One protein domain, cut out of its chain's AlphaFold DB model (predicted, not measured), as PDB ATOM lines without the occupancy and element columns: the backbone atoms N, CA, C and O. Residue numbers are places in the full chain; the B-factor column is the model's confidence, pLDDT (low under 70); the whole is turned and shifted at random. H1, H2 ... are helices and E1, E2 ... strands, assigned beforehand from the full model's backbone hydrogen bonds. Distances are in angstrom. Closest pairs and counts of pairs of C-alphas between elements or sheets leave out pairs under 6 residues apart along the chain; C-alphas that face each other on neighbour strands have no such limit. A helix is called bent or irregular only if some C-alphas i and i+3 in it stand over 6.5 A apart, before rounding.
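Overview. This is residues 3 to 27 and 64 to 136 of the 614 residues of an uncharacterized protein of Vagococcus bubulae (UniProt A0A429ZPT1). Six short helices make a flat, crossed assembly: H4 packs on H1, H2 and H3, and beyond it H3 packs on H6, which packs on H5. Residues 4 to 10, including strand E1, stick out as a thin arm. The printed part has 98 residues, one named strand followed by six named helices, and is mostly helix. It is only just loose, close to compact, with a radius of gyration of the C-alphas of 15.2 A and spans of 41 by 35 by 19 A.

Arrangement. Start at E1, residues 7 to 9, which pairs with no named strand. Next look at H1, residues 15 to 21: it touches H4, residues 95 to 104, about perpendicular at 82 degrees, the closest C-alphas being Ile 15 and Gln 97, 6.7 A apart. H2, residues 69 to 79, touches H4 at a steep tilt of 68 degrees, only just short of perpendicular; their closest C-alphas, Glu 70 and Gln 97, are 6.7 A apart. H3, residues 84 to 90, touches H4 at a steep tilt of 67 degrees, opposite ways, closest at the C-alphas of Cys 88 and Met 95, 6.5 A. H3 also touches H6, residues 125 to 135, at 46 degrees, a steep tilt; the closest C-alphas, Val 90 and Tyr 130, are 5.1 A apart. H5, residues 114 to 118, touches H6, with the C-alphas of Met 118 and Arg 128 closest at 6.5 A. In H1, H3, H4, H5 and H6 every O i to N i+4 pair is within hydrogen-bond range; in H2 2 of 7 are, beside 5 of 8 O i to N i+3 pairs.

Along the chain. Find C-alpha 7 at (7.006, 69.988, 92.329), where E1 begins, 6.3 A long. H1 measures 10.0 A, H2 18.4 A, H3 10.2 A, H4 14.4 A and H5 6.5 A. H2 is irregular: C-alphas 72 and 75 are 7.2 A apart. H6, 15.2 A, ends at C-alpha 135, (22.629, 43.231, 117.282).

Size, cuts and confidence. The C-alphas farthest apart, Ser 5 and Asn 109, are 46.8 A apart. Residues 28 to 63 are cut out, leaving 16.7 A between C-alphas 27 and 64. Of the links printed whole, none is long. Residues 3 to 10 have pLDDT under 70.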
ATOM      1  N   TYR A   3       1.713  69.620  97.228       49.88
ATOM      2  CA  TYR A   3       2.420  70.593  96.402       49.88
ATOM      3  C   TYR A   3       3.540  71.193  97.242       49.88
ATOM      4  O   TYR A   3       3.270  71.790  98.285       49.88
ATOM      5  N   THR A   4       4.783  71.001  96.814       56.66
ATOM      6  CA  THR A   4       5.955  71.644  97.416       56.66
ATOM      7  C   THR A   4       6.548  72.644  96.427       56.66
ATOM      8  O   THR A   4       6.199  72.652  95.245       56.66
ATOM      9  N   SER A   5       7.454  73.500  96.901       55.28
ATOM     10  CA  SER A   5       8.182  74.473  96.074       55.28
ATOM     11  C   SER A   5       9.036  73.839  94.965       55.28
ATOM     12  O   SER A   5       9.506  74.560  94.092       55.28
ATOM     13  N   GLU A   6       9.210  72.512  94.976       53.72
ATOM     14  CA  GLU A   6      10.031  71.750  94.025       53.72
ATOM     15  C   GLU A   6       9.211  70.831  93.091       53.72
ATOM     16  O   GLU A   6       9.784  70.198  92.207       53.72
ATOM     17  N   GLY A   7       7.877  70.759  93.232       59.56
ATOM     18  CA  GLY A   7       7.006  69.988  92.329       59.56
ATOM     19  C   GLY A   7       5.831  69.257  92.998       59.56
ATOM     20  O   GLY A   7       5.444  69.540  94.134       59.56
ATOM     21  N   ILE A   8       5.227  68.314  92.260       49.53
ATOM     22  CA  ILE A   8       4.157  67.426  92.750       49.53
ATOM     23  C   ILE A   8       4.801  66.178  93.352       49.53
ATOM     24  O   ILE A   8       5.330  65.341  92.621       49.53
ATOM     25  N   GLN A   9       4.703  66.013  94.671       50.97
ATOM     26  CA  GLN A   9       5.138  64.789  95.340       50.97
ATOM     27  C   GLN A   9       3.927  63.878  95.592       50.97
ATOM     28  O   GLN A   9       2.930  64.269  96.223       50.97
ATOM     29  N   TYR A  10       3.997  62.644  95.081       60.97
ATOM     30  CA  TYR A  10       3.047  61.585  95.422       60.97
ATOM     31  C   TYR A  10       3.259  61.194  96.891       60.97
ATOM     32  O   TYR A  10       4.180  60.461  97.232       60.97
ATOM     33  N   HIS A  11       2.420  61.747  97.768       75.06
ATOM     34  CA  HIS A  11       2.371  61.395  99.187       75.06
ATOM     35  C   HIS A  11       1.569  60.107  99.357       75.06
ATOM     36  O   HIS A  11       0.351  60.129  99.168       75.06
ATOM     37  N   THR A  12       2.246  59.009  99.682       82.12
ATOM     38  CA  THR A  12       1.604  57.763 100.115       82.12
ATOM     39  C   THR A  12       1.202  57.937 101.586       82.12
ATOM     40  O   THR A  12       2.100  58.098 102.414       82.12
ATOM     41  N   PRO A  13      -0.099  57.979 101.926       89.88
ATOM     42  CA  PRO A  13      -0.534  58.198 103.302       89.88
ATOM     43  C   PRO A  13      -0.111  57.045 104.218       89.88
ATOM     44  O   PRO A  13      -0.098  55.880 103.811       89.88
ATOM     45  N   THR A  14       0.192  57.365 105.475       91.31
ATOM     46  CA  THR A  14       0.300  56.342 106.527       91.31
ATOM     47  C   THR A  14      -1.083  55.796 106.870       91.31
ATOM     48  O   THR A  14      -2.104  56.457 106.642       91.31
ATOM     49  N   ILE A  15      -1.148  54.604 107.467       92.19
ATOM     50  CA  ILE A  15      -2.428  54.056 107.941       92.19
ATOM     51  C   ILE A  15      -3.129  55.000 108.929       92.19
ATOM     52  O   ILE A  15      -4.353  55.133 108.912       92.19
ATOM     53  N   GLU A  16      -2.356  55.690 109.764       90.94
ATOM     54  CA  GLU A  16      -2.875  56.648 110.734       90.94
ATOM     55  C   GLU A  16      -3.485  57.875 110.042       90.94
ATOM     56  O   GLU A  16      -4.603  58.276 110.370       90.94
ATOM     57  N   GLU A  17      -2.810  58.436 109.033       90.12
ATOM     58  CA  GLU A  17      -3.358  59.526 108.215       90.12
ATOM     59  C   GLU A  17      -4.643  59.092 107.493       90.12
ATOM     60  O   GLU A  17      -5.645  59.812 107.515       90.12
ATOM     61  N   TYR A  18      -4.649  57.889 106.910       90.62
ATOM     62  CA  TYR A  18      -5.800  57.358 106.181       90.62
ATOM     63  C   TYR A  18      -7.031  57.163 107.081       90.62
ATOM     64  O   TYR A  18      -8.143  57.568 106.718       90.62
ATOM     65  N   ILE A  19      -6.838  56.569 108.264       90.81
ATOM     66  CA  ILE A  19      -7.904  56.357 109.254       90.81
ATOM     67  C   ILE A  19      -8.408  57.696 109.793       90.81
ATOM     68  O   ILE A  19      -9.620  57.886 109.882       90.81
ATOM     69  N   ASN A  20      -7.518  58.647 110.086       88.19
ATOM     70  CA  ASN A  20      -7.913  59.967 110.581       88.19
ATOM     71  C   ASN A  20      -8.771  60.741 109.567       88.19
ATOM     72  O   ASN A  20      -9.757  61.367 109.959       88.19
ATOM     73  N   CYS A  21      -8.473  60.643 108.267       86.12
ATOM     74  CA  CYS A  21      -9.304  61.232 107.209       86.12
ATOM     75  C   CYS A  21     -10.670  60.540 107.030       86.12
ATOM     76  O   CYS A  21     -11.565  61.112 106.411       86.12
ATOM     77  N   ASN A  22     -10.851  59.327 107.565       86.62
ATOM     78  CA  ASN A  22     -12.061  58.512 107.415       86.62
ATOM     79  C   ASN A  22     -12.600  58.010 108.768       86.62
ATOM     80  O   ASN A  22     -13.149  56.909 108.858       86.62
ATOM     81  N   ARG A  23     -12.436  58.809 109.828       79.50
ATOM     82  CA  ARG A  23     -12.553  58.371 111.228       79.50
ATOM     83  C   ARG A  23     -13.862  57.651 111.565       79.50
ATOM     84  O   ARG A  23     -13.834  56.625 112.238       79.50
ATOM     85  N   ASP A  24     -14.986  58.125 111.031       82.12
ATOM     86  CA  ASP A  24     -16.318  57.553 111.281       82.12
ATOM     87  C   ASP A  24     -16.491  56.126 110.734       82.12
ATOM     88  O   ASP A  24     -17.383  55.391 111.160       82.12
ATOM     89  N   LYS A  25     -15.645  55.716 109.782       85.19
ATOM     90  CA  LYS A  25     -15.721  54.407 109.118       85.19
ATOM     91  C   LYS A  25     -14.835  53.339 109.760       85.19
ATOM     92  O   LYS A  25     -15.079  52.164 109.506       85.19
ATOM     93  N   PHE A  26     -13.836  53.727 110.557       89.75
ATOM     94  CA  PHE A  26     -12.754  52.843 111.022       89.75
ATOM     95  C   PHE A  26     -12.570  52.854 112.548       89.75
ATOM     96  O   PHE A  26     -11.467  52.649 113.048       89.75
ATOM     97  N   LEU A  27     -13.635  53.119 113.309       87.25
ATOM     98  CA  LEU A  27     -13.578  53.269 114.771       87.25
ATOM     99  C   LEU A  27     -13.054  52.012 115.490       87.25
ATOM    100  O   LEU A  27     -12.348  52.116 116.499       87.25
ATOM    101  N   PRO A  64      -7.267  50.367 101.178       88.50
ATOM    102  CA  PRO A  64      -6.541  50.139  99.931       88.50
ATOM    103  C   PRO A  64      -5.056  49.859 100.217       88.50
ATOM    104  O   PRO A  64      -4.232  50.764 100.205       88.50
ATOM    105  N   LEU A  65      -4.708  48.599 100.500       84.81
ATOM    106  CA  LEU A  65      -3.374  48.204 100.987       84.81
ATOM    107  C   LEU A  65      -2.194  48.695 100.139       84.81
ATOM    108  O   LEU A  65      -1.177  49.101 100.692       84.81
ATOM    109  N   GLU A  66      -2.321  48.678  98.814       82.38
ATOM    110  CA  GLU A  66      -1.252  49.086  97.890       82.38
ATOM    111  C   GLU A  66      -0.937  50.592  97.963       82.38
ATOM    112  O   GLU A  66       0.150  51.020  97.581       82.38
ATOM    113  N   GLU A  67      -1.861  51.393  98.500       86.06
ATOM    114  CA  GLU A  67      -1.732  52.847  98.639       86.06
ATOM    115  C   GLU A  67      -1.268  53.282 100.039       86.06
ATOM    116  O   GLU A  67      -1.134  54.478 100.296       86.06
ATOM    117  N   ILE A  68      -1.024  52.334 100.949       91.44
ATOM    118  CA  ILE A  68      -0.630  52.596 102.338       91.44
ATOM    119  C   ILE A  68       0.890  52.463 102.499       91.44
ATOM    120  O   ILE A  68       1.496  51.486 102.054       91.44
ATOM    121  N   PHE A  69       1.516  53.451 103.145       91.12
ATOM    122  CA  PHE A  69       2.976  53.555 103.282       91.12
ATOM    123  C   PHE A  69       3.617  52.306 103.909       91.12
ATOM    124  O   PHE A  69       4.630  51.803 103.418       91.12
ATOM    125  N   GLU A  70       2.996  51.778 104.964       93.38
ATOM    126  CA  GLU A  70       3.498  50.658 105.760       93.38
ATOM    127  C   GLU A  70       3.668  49.377 104.927       93.38
ATOM    128  O   GLU A  70       4.557  48.574 105.214       93.38
ATOM    129  N   THR A  71       2.888  49.202 103.854       90.62
ATOM    130  CA  THR A  71       2.911  48.009 102.988       90.62
ATOM    131  C   THR A  71       4.296  47.737 102.382       90.62
ATOM    132  O   THR A  71       4.646  46.591 102.101       90.62
ATOM    133  N   ARG A  72       5.154  48.761 102.262       91.00
ATOM    134  CA  ARG A  72       6.549  48.622 101.796       91.00
ATOM    135  C   ARG A  72       7.423  47.757 102.713       91.00
ATOM    136  O   ARG A  72       8.382  47.147 102.242       91.00
ATOM    137  N   TYR A  73       7.077  47.672 103.997       92.69
ATOM    138  CA  TYR A  73       7.832  46.928 105.009       92.69
ATOM    139  C   TYR A  73       7.340  45.486 105.190       92.69
ATOM    140  O   TYR A  73       7.912  44.734 105.979       92.69
ATOM    141  N   VAL A  74       6.317  45.059 104.437       91.94
ATOM    142  CA  VAL A  74       5.742  43.704 104.525       91.94
ATOM    143  C   VAL A  74       6.791  42.628 104.284       91.94
ATOM    144  O   VAL A  74       6.809  41.637 105.012       91.94
ATOM    145  N   LYS A  75       7.692  42.830 103.316       90.81
ATOM    146  CA  LYS A  75       8.791  41.894 103.024       90.81
ATOM    147  C   LYS A  75       9.693  41.651 104.239       90.81
ATOM    148  O   LYS A  75      10.072  40.518 104.491       90.81
ATOM    149  N   TYR A  76       9.953  42.677 105.048       93.25
ATOM    150  CA  TYR A  76      10.752  42.529 106.263       93.25
ATOM    151  C   TYR A  76       9.931  41.921 107.403       93.25
ATOM    152  O   TYR A  76      10.389  41.013 108.088       93.25
ATOM    153  N   PHE A  77       8.685  42.377 107.571       93.56
ATOM    154  CA  PHE A  77       7.782  41.910 108.626       93.56
ATOM    155  C   PHE A  77       7.475  40.410 108.529       93.56
ATOM    156  O   PHE A  77       7.378  39.724 109.548       93.56
ATOM    157  N   SER A  78       7.271  39.917 107.304       91.69
ATOM    158  CA  SER A  78       6.832  38.543 107.051       91.69
ATOM    159  C   SER A  78       7.967  37.524 107.058       91.69
ATOM    160  O   SER A  78       7.702  36.383 107.426       91.69
ATOM    161  N   HIS A  79       9.191  37.932 106.699       92.12
ATOM    162  CA  HIS A  79      10.318  37.019 106.481       92.12
ATOM    163  C   HIS A  79      11.364  37.032 107.605       92.12
ATOM    164  O   HIS A  79      12.124  36.076 107.692       92.12
ATOM    165  N   TYR A  80      11.429  38.061 108.463       92.38
ATOM    166  CA  TYR A  80      12.501  38.197 109.465       92.38
ATOM    167  C   TYR A  80      12.001  38.205 110.913       92.38
ATOM    168  O   TYR A  80      10.908  38.689 111.231       92.38
ATOM    169  N   ASP A  81      12.837  37.679 111.808       92.38
ATOM    170  CA  ASP A  81      12.544  37.554 113.233       92.38
ATOM    171  C   ASP A  81      12.977  38.789 114.039       92.38
ATOM    172  O   ASP A  81      14.013  38.817 114.701       92.38
ATOM    173  N   LEU A  82      12.163  39.844 113.959       91.56
ATOM    174  CA  LEU A  82      12.267  41.049 114.788       91.56
ATOM    175  C   LEU A  82      11.094  41.122 115.776       91.56
ATOM    176  O   LEU A  82       9.934  40.868 115.399       91.56
ATOM    177  N   SER A  83      11.379  41.526 117.021       92.81
ATOM    178  CA  SER A  83      10.331  41.901 117.976       92.81
ATOM    179  C   SER A  83       9.563  43.133 117.466       92.81
ATOM    180  O   SER A  83      10.080  43.887 116.635       92.81
ATOM    181  N   PRO A  84       8.328  43.377 117.940       94.12
ATOM    182  CA  PRO A  84       7.580  44.584 117.595       94.12
ATOM    183  C   PRO A  84       8.364  45.880 117.829       94.12
ATOM    184  O   PRO A  84       8.372  46.764 116.976       94.12
ATOM    185  N   GLU A  85       9.044  45.979 118.969       93.62
ATOM    186  CA  GLU A  85       9.832  47.144 119.372       93.62
ATOM    187  C   GLU A  85      11.066  47.314 118.485       93.62
ATOM    188  O   GLU A  85      11.324  48.416 118.002       93.62
ATOM    189  N   GLU A  86      11.787  46.223 118.219       93.25
ATOM    190  CA  GLU A  86      12.962  46.219 117.342       93.25
ATOM    191  C   GLU A  86      12.587  46.614 115.913       93.25
ATOM    192  O   GLU A  86      13.251  47.447 115.305       93.25
ATOM    193  N   PHE A  87      11.482  46.077 115.391       94.88
ATOM    194  CA  PHE A  87      10.989  46.412 114.057       94.88
ATOM    195  C   PHE A  87      10.634  47.899 113.946       94.88
ATOM    196  O   PHE A  87      11.008  48.565 112.982       94.88
ATOM    197  N   CYS A  88       9.932  48.427 114.952       94.62
ATOM    198  CA  CYS A  88       9.604  49.849 115.033       94.62
ATOM    199  C   CYS A  88      10.867  50.716 115.069       94.62
ATOM    200  O   CYS A  88      10.925  51.734 114.385       94.62
ATOM    201  N   GLN A  89      11.882  50.299 115.828       92.31
ATOM    202  CA  GLN A  89      13.149  51.014 115.938       92.31
ATOM    203  C   GLN A  89      13.924  51.022 114.613       92.31
ATOM    204  O   GLN A  89      14.301  52.097 114.154       92.31
ATOM    205  N   VAL A  90      14.119  49.860 113.976       92.81
ATOM    206  CA  VAL A  90      14.879  49.738 112.714       92.81
ATOM    207  C   VAL A  90      14.243  50.569 111.607       92.81
ATOM    208  O   VAL A  90      14.921  51.359 110.957       92.81
ATOM    209  N   PHE A  91      12.931  50.425 111.419       93.44
ATOM    210  CA  PHE A  91      12.210  51.041 110.303       93.44
ATOM    211  C   PHE A  91      11.585  52.398 110.648       93.44
ATOM    212  O   PHE A  91      10.852  52.961 109.837       93.44
ATOM    213  N   SER A  92      11.865  52.933 111.844       92.25
ATOM    214  CA  SER A  92      11.306  54.199 112.346       92.25
ATOM    215  C   SER A  92       9.771  54.266 112.259       92.25
ATOM    216  O   SER A  92       9.198  55.300 111.912       92.25
ATOM    217  N   LEU A  93       9.100  53.152 112.565       93.81
ATOM    218  CA  LEU A  93       7.640  53.035 112.581       93.81
ATOM    219  C   LEU A  93       7.098  53.147 114.007       93.81
ATOM    220  O   LEU A  93       7.757  52.793 114.981       93.81
ATOM    221  N   SER A  94       5.855  53.595 114.144       94.88
ATOM    222  CA  SER A  94       5.132  53.562 115.410       94.88
ATOM    223  C   SER A  94       4.520  52.182 115.670       94.88
ATOM    224  O   SER A  94       4.218  51.410 114.756       94.88
ATOM    225  N   MET A  95       4.228  51.885 116.937       94.50
ATOM    226  CA  MET A  95       3.538  50.644 117.307       94.50
ATOM    227  C   MET A  95       2.140  50.532 116.663       94.50
ATOM    228  O   MET A  95       1.657  49.430 116.405       94.50
ATOM    229  N   TYR A  96       1.493  51.666 116.367       94.69
ATOM    230  CA  TYR A  96       0.222  51.710 115.633       94.69
ATOM    231  C   TYR A  96       0.393  51.162 114.207       94.69
ATOM    232  O   TYR A  96      -0.389  50.322 113.759       94.69
ATOM    233  N   GLN A  97       1.469  51.569 113.529       94.56
ATOM    234  CA  GLN A  97       1.834  51.114 112.184       94.56
ATOM    235  C   GLN A  97       2.264  49.638 112.174       94.56
ATOM    236  O   GLN A  97       1.832  48.870 111.313       94.56
ATOM    237  N   TYR A  98       3.037  49.195 113.171       95.12
ATOM    238  CA  TYR A  98       3.394  47.778 113.313       95.12
ATOM    239  C   TYR A  98       2.158  46.886 113.485       95.12
ATOM    240  O   TYR A  98       2.016  45.849 112.831       95.12
ATOM    241  N   ARG A  99       1.220  47.298 114.345       94.38
ATOM    242  CA  ARG A  99      -0.022  46.547 114.568       94.38
ATOM    243  C   ARG A  99      -0.849  46.434 113.295       94.38
ATOM    244  O   ARG A  99      -1.444  45.382 113.075       94.38
ATOM    245  N   PHE A 100      -0.837  47.453 112.438       94.06
ATOM    246  CA  PHE A 100      -1.468  47.374 111.123       94.06
ATOM    247  C   PHE A 100      -0.867  46.240 110.288       94.06
ATOM    248  O   PHE A 100      -1.611  45.357 109.861       94.06
ATOM    249  N   LEU A 101       0.462  46.174 110.161       93.62
ATOM    250  CA  LEU A 101       1.134  45.074 109.459       93.62
ATOM    251  C   LEU A 101       0.744  43.707 110.031       93.62
ATOM    252  O   LEU A 101       0.415  42.798 109.271       93.62
ATOM    253  N   SER A 102       0.679  43.590 111.359       92.19
ATOM    254  CA  SER A 102       0.313  42.340 112.039       92.19
ATOM    255  C   SER A 102      -1.138  41.891 111.831       92.19
ATOM    256  O   SER A 102      -1.426  40.697 111.900       92.19
ATOM    257  N   LEU A 103      -2.063  42.827 111.584       89.81
ATOM    258  CA  LEU A 103      -3.472  42.514 111.328       89.81
ATOM    259  C   LEU A 103      -3.714  42.087 109.876       89.81
ATOM    260  O   LEU A 103      -4.618  41.289 109.623       89.81
ATOM    261  N   TYR A 104      -2.927  42.613 108.933       87.44
ATOM    262  CA  TYR A 104      -3.116  42.379 107.498       87.44
ATOM    263  C   TYR A 104      -2.248  41.277 106.917       87.44
ATOM    264  O   TYR A 104      -2.686  40.568 106.008       87.44
ATOM    265  N   HIS A 105      -1.037  41.119 107.437       87.44
ATOM    266  CA  HIS A 105      -0.069  40.173 106.919       87.44
ATOM    267  C   HIS A 105       0.231  39.110 107.963       87.44
ATOM    268  O   HIS A 105       0.349  39.375 109.158       87.44
ATOM    269  N   LYS A 106       0.354  37.872 107.492       86.19
ATOM    270  CA  LYS A 106       0.846  36.775 108.316       86.19
ATOM    271  C   LYS A 106       2.353  36.687 108.159       86.19
ATOM    272  O   LYS A 106       2.870  36.861 107.058       86.19
ATOM    273  N   LYS A 107       3.025  36.394 109.266       89.50
ATOM    274  CA  LYS A 107       4.414  35.952 109.240       89.50
ATOM    275  C   LYS A 107       4.506  34.586 108.560       89.50
ATOM    276  O   LYS A 107       3.558  33.797 108.628       89.50
ATOM    277  N   GLU A 108       5.624  34.330 107.897       89.12
ATOM    278  CA  GLU A 108       5.915  33.013 107.345       89.12
ATOM    279  C   GLU A 108       6.136  31.986 108.461       89.12
ATOM    280  O   GLU A 108       6.426  32.331 109.607       89.12
ATOM    281  N   ASN A 109       5.991  30.700 108.131       84.31
ATOM    282  CA  ASN A 109       6.154  29.621 109.110       84.31
ATOM    283  C   ASN A 109       7.590  29.529 109.652       84.31
ATOM    284  O   ASN A 109       7.794  29.025 110.754       84.31
ATOM    285  N   ARG A 110       8.580  29.986 108.876       88.31
ATOM    286  CA  ARG A 110       9.991  30.015 109.257       88.31
ATOM    287  C   ARG A 110      10.564  31.383 108.913       88.31
ATOM    288  O   ARG A 110      10.620  31.738 107.745       88.31
ATOM    289  N   LEU A 111      10.989  32.112 109.936       90.88
ATOM    290  CA  LEU A 111      11.606  33.426 109.796       90.88
ATOM    291  C   LEU A 111      13.131  33.294 109.688       90.88
ATOM    292  O   LEU A 111      13.729  32.388 110.272       90.88
ATOM    293  N   LEU A 112      13.746  34.206 108.943       88.94
ATOM    294  CA  LEU A 112      15.186  34.428 108.878       88.94
ATOM    295  C   LEU A 112      15.650  35.261 110.080       88.94
ATOM    296  O   LEU A 112      14.880  36.039 110.647       88.94
ATOM    297  N   SER A 113      16.914  35.100 110.474       88.38
ATOM    298  CA  SER A 113      17.473  35.800 111.632       88.38
ATOM    299  C   SER A 113      17.769  37.278 111.342       88.38
ATOM    300  O   SER A 113      17.764  37.728 110.194       88.38
ATOM    301  N   LYS A 114      18.043  38.051 112.396       86.56
ATOM    302  CA  LYS A 114      18.400  39.478 112.302       86.56
ATOM    303  C   LYS A 114      19.746  39.681 111.604       86.56
ATOM    304  O   LYS A 114      19.923  40.659 110.890       86.56
ATOM    305  N   GLU A 115      20.664  38.736 111.776       81.88
ATOM    306  CA  GLU A 115      21.966  38.707 111.108       81.88
ATOM    307  C   GLU A 115      21.780  38.552 109.595       81.88
ATOM    308  O   GLU A 115      22.354  39.313 108.827       81.88
ATOM    309  N   ALA A 116      20.875  37.669 109.157       85.38
ATOM    310  CA  ALA A 116      20.551  37.535 107.736       85.38
ATOM    311  C   ALA A 116      19.947  38.821 107.134       85.38
ATOM    312  O   ALA A 116      20.131  39.092 105.950       85.38
ATOM    313  N   LEU A 117      19.235  39.627 107.933       88.38
ATOM    314  CA  LEU A 117      18.721  40.929 107.492       88.38
ATOM    315  C   LEU A 117      19.843  41.963 107.306       88.38
ATOM    316  O   LEU A 117      19.761  42.779 106.384       88.38
ATOM    317  N   MET A 118      20.877  41.916 108.155       81.75
ATOM    318  CA  MET A 118      22.049  42.799 108.088       81.75
ATOM    319  C   MET A 118      22.832  42.602 106.785       81.75
ATOM    320  O   MET A 118      23.230  43.582 106.155       81.75
ATOM    321  N   GLU A 119      22.940  41.353 106.329       80.25
ATOM    322  CA  GLU A 119      23.563  40.989 105.048       80.25
ATOM    323  C   GLU A 119      22.730  41.407 103.823       80.25
ATOM    324  O   GLU A 119      23.195  41.333 102.685       80.25
ATOM    325  N   SER A 120      21.484  41.861 104.006       79.25
ATOM    326  CA  SER A 120      20.650  42.255 102.872       79.25
ATOM    327  C   SER A 120      21.064  43.622 102.312       79.25
ATOM    328  O   SER A 120      21.186  44.624 103.027       79.25
ATOM    329  N   GLU A 121      21.185  43.712 100.988       80.50
ATOM    330  CA  GLU A 121      21.420  44.972 100.261       80.50
ATOM    331  C   GLU A 121      20.210  45.922 100.267       80.50
ATOM    332  O   GLU A 121      20.267  47.027  99.737       80.50
ATOM    333  N   GLN A 122      19.087  45.501 100.854       81.25
ATOM    334  CA  GLN A 122      17.819  46.224 100.769       81.25
ATOM    335  C   GLN A 122      17.609  47.238 101.903       81.25
ATOM    336  O   GLN A 122      16.653  48.017 101.842       81.25
ATOM    337  N   LEU A 123      18.457  47.210 102.935       85.62
ATOM    338  CA  LEU A 123      18.426  48.177 104.028       85.62
ATOM    339  C   LEU A 123      19.130  49.476 103.634       85.62
ATOM    340  O   LEU A 123      20.222  49.472 103.065       85.62
ATOM    341  N   THR A 124      18.535  50.599 104.011       85.44
ATOM    342  CA  THR A 124      19.206  51.900 103.972       85.44
ATOM    343  C   THR A 124      20.321  51.975 105.018       85.44
ATOM    344  O   THR A 124      20.325  51.232 105.999       85.44
ATOM    345  N   PHE A 125      21.243  52.928 104.856       75.12
ATOM    346  CA  PHE A 125      22.328  53.167 105.816       75.12
ATOM    347  C   PHE A 125      21.822  53.329 107.262       75.12
ATOM    348  O   PHE A 125      22.338  52.692 108.171       75.12
ATOM    349  N   LYS A 126      20.756  54.117 107.465       80.75
ATOM    350  CA  LYS A 126      20.169  54.341 108.797       80.75
ATOM    351  C   LYS A 126      19.514  53.087 109.379       80.75
ATOM    352  O   LYS A 126      19.639  52.829 110.567       80.75
ATOM    353  N   GLU A 127      18.811  52.305 108.561       87.81
ATOM    354  CA  GLU A 127      18.203  51.045 109.018       87.81
ATOM    355  C   GLU A 127      19.281  50.029 109.422       87.81
ATOM    356  O   GLU A 127      19.117  49.348 110.433       87.81
ATOM    357  N   ARG A 128      20.401  49.970 108.682       80.31
ATOM    358  CA  ARG A 128      21.572  49.159 109.052       80.31
ATOM    359  C   ARG A 128      22.169  49.605 110.383       80.31
ATOM    360  O   ARG A 128      22.368  48.763 111.244       80.31
ATOM    361  N   GLU A 129      22.368  50.905 110.586       78.00
ATOM    362  CA  GLU A 129      22.891  51.466 111.843       78.00
ATOM    363  C   GLU A 129      21.997  51.116 113.055       78.00
ATOM    364  O   GLU A 129      22.477  50.701 114.117       78.00
ATOM    365  N   TYR A 130      20.671  51.211 112.901       84.44
ATOM    366  CA  TYR A 130      19.737  50.809 113.958       84.44
ATOM    367  C   TYR A 130      19.745  49.301 114.211       84.44
ATOM    368  O   TYR A 130      19.712  48.877 115.370       84.44
ATOM    369  N   LEU A 131      19.791  48.489 113.153       82.81
ATOM    370  CA  LEU A 131      19.864  47.036 113.274       82.81
ATOM    371  C   LEU A 131      21.175  46.602 113.939       82.81
ATOM    372  O   LEU A 131      21.158  45.754 114.828       82.81
ATOM    373  N   GLU A 132      22.287  47.237 113.584       75.94
ATOM    374  CA  GLU A 132      23.596  47.029 114.195       75.94
ATOM    375  C   GLU A 132      23.579  47.365 115.691       75.94
ATOM    376  O   GLU A 132      24.045  46.574 116.512       75.94
ATOM    377  N   THR A 133      22.948  48.478 116.078       79.44
ATOM    378  CA  THR A 133      22.757  48.843 117.493       79.44
ATOM    379  C   THR A 133      21.984  47.761 118.260       79.44
ATOM    380  O   THR A 133      22.303  47.455 119.410       79.44
ATOM    381  N   ILE A 134      20.972  47.150 117.634       80.38
ATOM    382  CA  ILE A 134      20.184  46.062 118.233       80.38
ATOM    383  C   ILE A 134      21.022  44.784 118.357       80.38
ATOM    384  O   ILE A 134      21.037  44.171 119.427       80.38
ATOM    385  N   LEU A 135      21.748  44.406 117.301       73.94
ATOM    386  CA  LEU A 135      22.629  43.231 117.282       73.94
ATOM    387  C   LEU A 135      23.774  43.353 118.300       73.94
ATOM    388  O   LEU A 135      24.169  42.366 118.926       73.94
ATOM    389  N   ASN A 136      24.277  44.570 118.512       71.62
ATOM    390  CA  ASN A 136      25.385  44.857 119.421       71.62
ATOM    391  C   ASN A 136      24.940  45.248 120.836       71.62
ATOM    392  O   ASN A 136      25.788  45.426 121.704       71.62
TER     393      ASN A 136